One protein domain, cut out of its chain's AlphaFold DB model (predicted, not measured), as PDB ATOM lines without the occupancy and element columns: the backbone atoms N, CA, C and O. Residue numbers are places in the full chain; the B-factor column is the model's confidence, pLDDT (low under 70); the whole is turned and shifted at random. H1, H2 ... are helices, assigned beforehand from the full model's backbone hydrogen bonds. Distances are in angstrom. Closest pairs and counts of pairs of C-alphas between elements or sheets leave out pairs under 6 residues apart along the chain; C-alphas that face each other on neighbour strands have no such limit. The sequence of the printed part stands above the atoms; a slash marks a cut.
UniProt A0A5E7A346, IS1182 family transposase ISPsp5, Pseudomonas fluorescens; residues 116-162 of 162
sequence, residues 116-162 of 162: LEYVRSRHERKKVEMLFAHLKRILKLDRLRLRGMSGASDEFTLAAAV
ATOM      1  N   LEU A 116      28.057  56.345 -27.308       96.25
ATOM      2  CA  LEU A 116      27.276  55.486 -26.407       96.25
ATOM      3  C   LEU A 116      25.761  55.696 -26.575       96.25
ATOM      4  O   LEU A 116      24.980  54.754 -26.426       96.25
ATOM      5  N   GLU A 117      25.342  56.909 -26.929       95.31
ATOM      6  CA  GLU A 117      23.941  57.246 -27.198       95.31
ATOM      7  C   GLU A 117      23.402  56.466 -28.393       95.31
ATOM      8  O   GLU A 117      22.289  55.943 -28.339       95.31
ATOM      9  N   TYR A 118      24.215  56.285 -29.438       95.88
ATOM     10  CA  TYR A 118      23.848  55.425 -30.555       95.88
ATOM     11  C   TYR A 118      23.686  53.962 -30.144       95.88
ATOM     12  O   TYR A 118      22.761  53.292 -30.604       95.88
ATOM     13  N   VAL A 119      24.536  53.446 -29.252       95.06
ATOM     14  CA  VAL A 119      24.377  52.079 -28.728       95.06
ATOM     15  C   VAL A 119      23.038  51.939 -28.003       95.06
ATOM     16  O   VAL A 119      22.307  50.969 -28.232       95.06
ATOM     17  N   ARG A 120      22.679  52.930 -27.179       95.88
ATOM     18  CA  ARG A 120      21.391  52.964 -26.482       95.88
ATOM     19  C   ARG A 120      20.218  53.024 -27.459       95.88
ATOM     20  O   ARG A 120      19.348  52.154 -27.396       95.88
ATOM     21  N   SER A 121      20.207  53.981 -28.385       95.38
ATOM     22  CA  SER A 121      19.103  54.128 -29.341       95.38
ATOM     23  C   SER A 121      18.987  52.918 -30.273       95.38
ATOM     24  O   SER A 121      17.884  52.475 -30.595       95.38
ATOM     25  N   ARG A 122      20.108  52.276 -30.627       94.56
ATOM     26  CA  ARG A 122      20.125  50.993 -31.342       94.56
ATOM     27  C   ARG A 122      19.440  49.885 -30.543       94.56
ATOM     28  O   ARG A 122      18.693  49.100 -31.129       94.56
ATOM     29  N   HIS A 123      19.690  49.786 -29.237       94.75
ATOM     30  CA  HIS A 123      19.010  48.811 -28.378       94.75
ATOM     31  C   HIS A 123      17.511  49.099 -28.264       94.75
ATOM     32  O   HIS A 123      16.708  48.170 -28.357       94.75
ATOM     33  N   GLU A 124      17.123  50.364 -28.121       94.81
ATOM     34  CA  GLU A 124      15.718  50.786 -28.076       94.81
ATOM     35  C   GLU A 124      14.996  50.485 -29.400       94.81
ATOM     36  O   GLU A 124      13.939  49.850 -29.386       94.81
ATOM     37  N   ARG A 125      15.611  50.787 -30.552       94.19
ATOM     38  CA  ARG A 125      15.087  50.414 -31.878       94.19
ATOM     39  C   ARG A 125      14.887  48.907 -32.009       94.19
ATOM     40  O   ARG A 125      13.858  48.470 -32.518       94.19
ATOM     41  N   LYS A 126      15.829  48.100 -31.506       94.06
ATOM     42  CA  LYS A 126      15.706  46.637 -31.538       94.06
ATOM     43  C   LYS A 126      14.487  46.147 -30.748       94.06
ATOM     44  O   LYS A 126      13.852  45.193 -31.183       94.06
ATOM     45  N   LYS A 127      14.119  46.793 -29.632       94.50
ATOM     46  CA  LYS A 127      12.893  46.448 -28.884       94.50
ATOM     47  C   LYS A 127      11.650  46.632 -29.755       94.50
ATOM     48  O   LYS A 127      10.836  45.720 -29.845       94.50
ATOM     49  N   VAL A 128      11.550  47.767 -30.451       93.25
ATOM     50  CA  VAL A 128      10.432  48.060 -31.364       93.25
ATOM     51  C   VAL A 128      10.411  47.084 -32.544       93.25
ATOM     52  O   VAL A 128       9.376  46.495 -32.844       93.25
ATOM     53  N   GLU A 129      11.559  46.843 -33.183       94.50
ATOM     54  CA  GLU A 129      11.670  45.894 -34.300       94.50
ATOM     55  C   GLU A 129      11.241  44.475 -33.909       94.50
ATOM     56  O   GLU A 129      10.592  43.793 -34.706       94.50
ATOM     57  N   MET A 130      11.553  44.040 -32.685       95.00
ATOM     58  CA  MET A 130      11.122  42.739 -32.171       95.00
ATOM     59  C   MET A 130       9.602  42.653 -31.993       95.00
ATOM     60  O   MET A 130       9.027  41.630 -32.359       95.00
ATOM     61  N   LEU A 131       8.937  43.715 -31.523       92.50
ATOM     62  CA  LEU A 131       7.469  43.751 -31.428       92.50
ATOM     63  C   LEU A 131       6.821  43.608 -32.812       92.50
ATOM     64  O   LEU A 131       5.953  42.757 -33.008       92.50
ATOM     65  N   PHE A 132       7.312  44.344 -33.813       92.56
ATOM     66  CA  PHE A 132       6.844  44.182 -35.195       92.56
ATOM     67  C   PHE A 132       7.171  42.801 -35.776       92.56
ATOM     68  O   PHE A 132       6.418  42.277 -36.601       92.56
ATOM     69  N   ALA A 133       8.292  42.196 -35.381       94.12
ATOM     70  CA  ALA A 133       8.627  40.838 -35.786       94.12
ATOM     71  C   ALA A 133       7.652  39.814 -35.186       94.12
ATOM     72  O   ALA A 133       7.238  38.912 -35.910       94.12
ATOM     73  N   HIS A 134       7.259  39.958 -33.918       93.31
ATOM     74  CA  HIS A 134       6.255  39.102 -33.277       93.31
ATOM     75  C   HIS A 134       4.885  39.260 -33.938       93.31
ATOM     76  O   HIS A 134       4.284  38.264 -34.337       93.31
ATOM     77  N   LEU A 135       4.447  40.499 -34.155       92.94
ATOM     78  CA  LEU A 135       3.174  40.805 -34.807       92.94
ATOM     79  C   LEU A 135       3.067  40.157 -36.201       92.94
ATOM     80  O   LEU A 135       2.058  39.538 -36.530       92.94
ATOM     81  N   LYS A 136       4.140  40.192 -36.999       91.94
ATOM     82  CA  LYS A 136       4.157  39.529 -38.314       91.94
ATOM     83  C   LYS A 136       4.337  38.012 -38.220       91.94
ATOM     84  O   LYS A 136       3.611  37.247 -38.840       91.94
ATOM     85  N   ARG A 137       5.312  37.526 -37.446       95.12
ATOM     86  CA  ARG A 137       5.698  36.101 -37.477       95.12
ATOM     87  C   ARG A 137       4.816  35.201 -36.619       95.12
ATOM     88  O   ARG A 137       4.589  34.065 -37.039       95.12
ATOM     89  N   ILE A 138       4.367  35.685 -35.462       91.94
ATOM     90  CA  ILE A 138       3.571  34.938 -34.477       91.94
ATOM     91  C   ILE A 138       2.086  35.205 -34.715       91.94
ATOM     92  O   ILE A 138       1.353  34.268 -35.012       91.94
ATOM     93  N   LEU A 139       1.663  36.475 -34.668       91.44
ATOM     94  CA  LEU A 139       0.249  36.847 -34.835       91.44
ATOM     95  C   LEU A 139      -0.222  36.818 -36.300       91.44
ATOM     96  O   LEU A 139      -1.419  36.920 -36.557       91.44
ATOM     97  N   LYS A 140       0.698  36.653 -37.264       91.88
ATOM     98  CA  LYS A 140       0.402  36.591 -38.709       91.88
ATOM     99  C   LYS A 140      -0.367  37.810 -39.225       91.88
ATOM    100  O   LYS A 140      -1.162  37.693 -40.162       91.88
ATOM    101  N   LEU A 141      -0.111  38.991 -38.654       91.88
ATOM    102  CA  LEU A 141      -0.648  40.255 -39.164       91.88
ATOM    103  C   LEU A 141       0.155  40.714 -40.394       91.88
ATOM    104  O   LEU A 141       0.835  41.737 -40.385       91.88
ATOM    105  N   ASP A 142       0.105  39.906 -41.454       90.19
ATOM    106  CA  ASP A 142       0.814  40.141 -42.718       90.19
ATOM    107  C   ASP A 142      -0.021  40.974 -43.708       90.19
ATOM    108  O   ASP A 142       0.507  41.519 -44.679       90.19
ATOM    109  N   ARG A 143      -1.334  41.079 -43.470       92.00
ATOM    110  CA  ARG A 143      -2.271  41.891 -44.253       92.00
ATOM    111  C   ARG A 143      -3.373  42.449 -43.363       92.00
ATOM    112  O   ARG A 143      -3.837  41.750 -42.465       92.00
ATOM    113  N   LEU A 144      -3.822  43.656 -43.685       92.69
ATOM    114  CA  LEU A 144      -5.018  44.250 -43.095       92.69
ATOM    115  C   LEU A 144      -6.268  43.673 -43.774       92.69
ATOM    116  O   LEU A 144      -6.280  43.464 -44.992       92.69
ATOM    117  N   ARG A 145      -7.300  43.370 -42.991       91.88
ATOM    118  CA  ARG A 145      -8.582  42.821 -43.466       91.88
ATOM    119  C   ARG A 145      -9.628  43.910 -43.697       91.88
ATOM    120  O   ARG A 145     -10.461  43.779 -44.593       91.88
ATOM    121  N   LEU A 146      -9.585  44.966 -42.900       94.38
ATOM    122  CA  LEU A 146     -10.438  46.138 -42.965       94.38
ATOM    123  C   LEU A 146      -9.853  47.158 -43.949       94.38
ATOM    124  O   LEU A 146      -8.654  47.197 -44.230       94.38
ATOM    125  N   ARG A 147     -10.733  47.985 -44.515       94.19
ATOM    126  CA  ARG A 147     -10.361  49.029 -45.477       94.19
ATOM    127  C   ARG A 147     -10.311  50.393 -44.796       94.19
ATOM    128  O   ARG A 147     -11.106  50.676 -43.907       94.19
ATOM    129  N   GLY A 148      -9.436  51.260 -45.299       95.44
ATOM    130  CA  GLY A 148      -9.287  52.629 -44.808       95.44
ATOM    131  C   GLY A 148      -8.419  52.741 -43.552       95.44
ATOM    132  O   GLY A 148      -8.037  51.746 -42.940       95.44
ATOM    133  N   MET A 149      -8.084  53.981 -43.186       95.44
ATOM    134  CA  MET A 149      -7.181  54.276 -42.063       95.44
ATOM    135  C   MET A 149      -7.770  53.868 -40.707       95.44
ATOM    136  O   MET A 149      -7.028  53.413 -39.844       95.44
ATOM    137  N   SER A 150      -9.091  53.993 -40.533       96.06
ATOM    138  CA  SER A 150      -9.784  53.561 -39.313       96.06
ATOM    139  C   SER A 150      -9.669  52.052 -39.114       96.06
ATOM    140  O   SER A 150      -9.186  51.613 -38.080       96.06
ATOM    141  N   GLY A 151      -9.988  51.266 -40.147       95.25
ATOM    142  CA  GLY A 151      -9.863  49.810 -40.097       95.25
ATOM    143  C   GLY A 151      -8.434  49.339 -39.818       95.25
ATOM    144  O   GLY A 151      -8.228  48.429 -39.019       95.25
ATOM    145  N   ALA A 152      -7.436  50.000 -40.414       94.50
ATOM    146  CA  ALA A 152      -6.033  49.742 -40.099       94.50
ATOM    147  C   ALA A 152      -5.723  50.009 -38.617       94.50
ATOM    148  O   ALA A 152      -5.095  49.182 -37.960       94.50
ATOM    149  N   SER A 153      -6.180  51.148 -38.087       94.25
ATOM    150  CA  SER A 153      -5.985  51.521 -36.683       94.25
ATOM    151  C   SER A 153      -6.597  50.496 -35.730       94.25
ATOM    152  O   SER A 153      -5.936  50.091 -34.772       94.25
ATOM    153  N   ASP A 154      -7.820  50.041 -36.006       94.19
ATOM    154  CA  ASP A 154      -8.520  49.055 -35.180       94.19
ATOM    155  C   ASP A 154      -7.766  47.721 -35.153       94.19
ATOM    156  O   ASP A 154      -7.509  47.167 -34.082       94.19
ATOM    157  N   GLU A 155      -7.333  47.228 -36.318       93.69
ATOM    158  CA  GLU A 155      -6.572  45.977 -36.415       93.69
ATOM    159  C   GLU A 155      -5.228  46.040 -35.685       93.69
ATOM    160  O   GLU A 155      -4.881  45.101 -34.968       93.69
ATOM    161  N   PHE A 156      -4.476  47.137 -35.827       92.50
ATOM    162  CA  PHE A 156      -3.211  47.308 -35.109       92.50
ATOM    163  C   PHE A 156      -3.420  47.433 -33.599       92.50
ATOM    164  O   PHE A 156      -2.638  46.868 -32.834       92.50
ATOM    165  N   THR A 157      -4.470  48.133 -33.167       92.75
ATOM    166  CA  THR A 157      -4.796  48.292 -31.742       92.75
ATOM    167  C   THR A 157      -5.163  46.951 -31.117       92.75
ATOM    168  O   THR A 157      -4.639  46.604 -30.061       92.75
ATOM    169  N   LEU A 158      -5.997  46.157 -31.797       92.19
ATOM    170  CA  LEU A 158      -6.348  44.807 -31.354       92.19
ATOM    171  C   LEU A 158      -5.125  43.886 -31.318       92.19
ATOM    172  O   LEU A 158      -4.935  43.173 -30.339       92.19
ATOM    173  N   ALA A 159      -4.270  43.922 -32.345       90.94
ATOM    174  CA  ALA A 159      -3.061  43.102 -32.388       90.94
ATOM    175  C   ALA A 159      -2.024  43.491 -31.320       90.94
ATOM    176  O   ALA A 159      -1.234  42.645 -30.913       90.94
ATOM    177  N   ALA A 160      -2.004  44.750 -30.877       88.06
ATOM    178  CA  ALA A 160      -1.105  45.221 -29.828       88.06
ATOM    179  C   ALA A 160      -1.563  44.843 -28.406       88.06
ATOM    180  O   ALA A 160      -0.759  44.917 -27.479       88.06
ATOM    181  N   ALA A 161      -2.835  44.468 -28.225       87.31
ATOM    182  CA  ALA A 161      -3.421  44.122 -26.927       87.31
ATOM    183  C   ALA A 161      -3.299  42.629 -26.552       87.31
ATOM    184  O   ALA A 161      -3.751  42.243 -25.473       87.31
ATOM    185  N   VAL A 162      -2.727  41.800 -27.434       71.31
ATOM    186  CA  VAL A 162      -2.584  40.336 -27.298       71.31
ATOM    187  C   VAL A 162      -1.120  39.965 -27.095       71.31
ATOM    188  O   VAL A 162      -0.853  39.117 -26.218       71.31
TER     189      VAL A 162
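AT A GLANCE: This is residues 116 to 162 of the 162 residues of the protein "IS1182 family transposase ISPsp5" of Pseudomonas fluorescens (UniProt A0A5E7A346). One long straight helix, H1, makes the length of the model as an arm, and at its far end a loop and a shorter helix, H2, form a small head. The loop leads away from the end of H1, and H2 folds back so that the last turns of the two helices come near each other in a corner, roughly an L. Residues 116 to 130, belonging to H1, stick out free of the rest. The printed part has 47 residues with two named helices, H1 then H2, and no named strand; its class is all helix. It is loose, with a radius of gyration of the C-alphas of 13.6 A, and only just elongated, spanning 42 by 21 by 17 A.

HOW THE PARTS SIT: H1, residues 116 to 137, and H2, residues 148 to 160, are close but not clearly touching, with 2 pairs of C-alphas within 8 A. Their closest C-alphas are those of Leu 135 and Ala 159, 7.1 A apart. Their lines are about perpendicular, at 79 degrees, and their centres are 21.2 A apart. A short link of 10 residues joins them. In H1 and H2 every O i to N i+4 pair is within hydrogen-bond range.

IN THESE COORDINATES: H1 begins at C-alpha 116, (27.276, 55.486, -26.407), and ends at C-alpha 137, (5.698, 36.101, -37.477), 31.0 A from first to last C-alpha. H2 measures 18.6 A and ends at C-alpha 160, (-1.105, 45.221, -29.828).

THE WHOLE: The two C-alphas farthest apart are those of Leu 116 and Arg 147, at 42.7 A. Without residues 116 to 130, the body of 32 residues spans 24 by 17 by 10 A. The printed part has no cut and ends at residue 162, the chain's last residue. The mean pLDDT of the printed part is 93.0, and no printed residue is under 70.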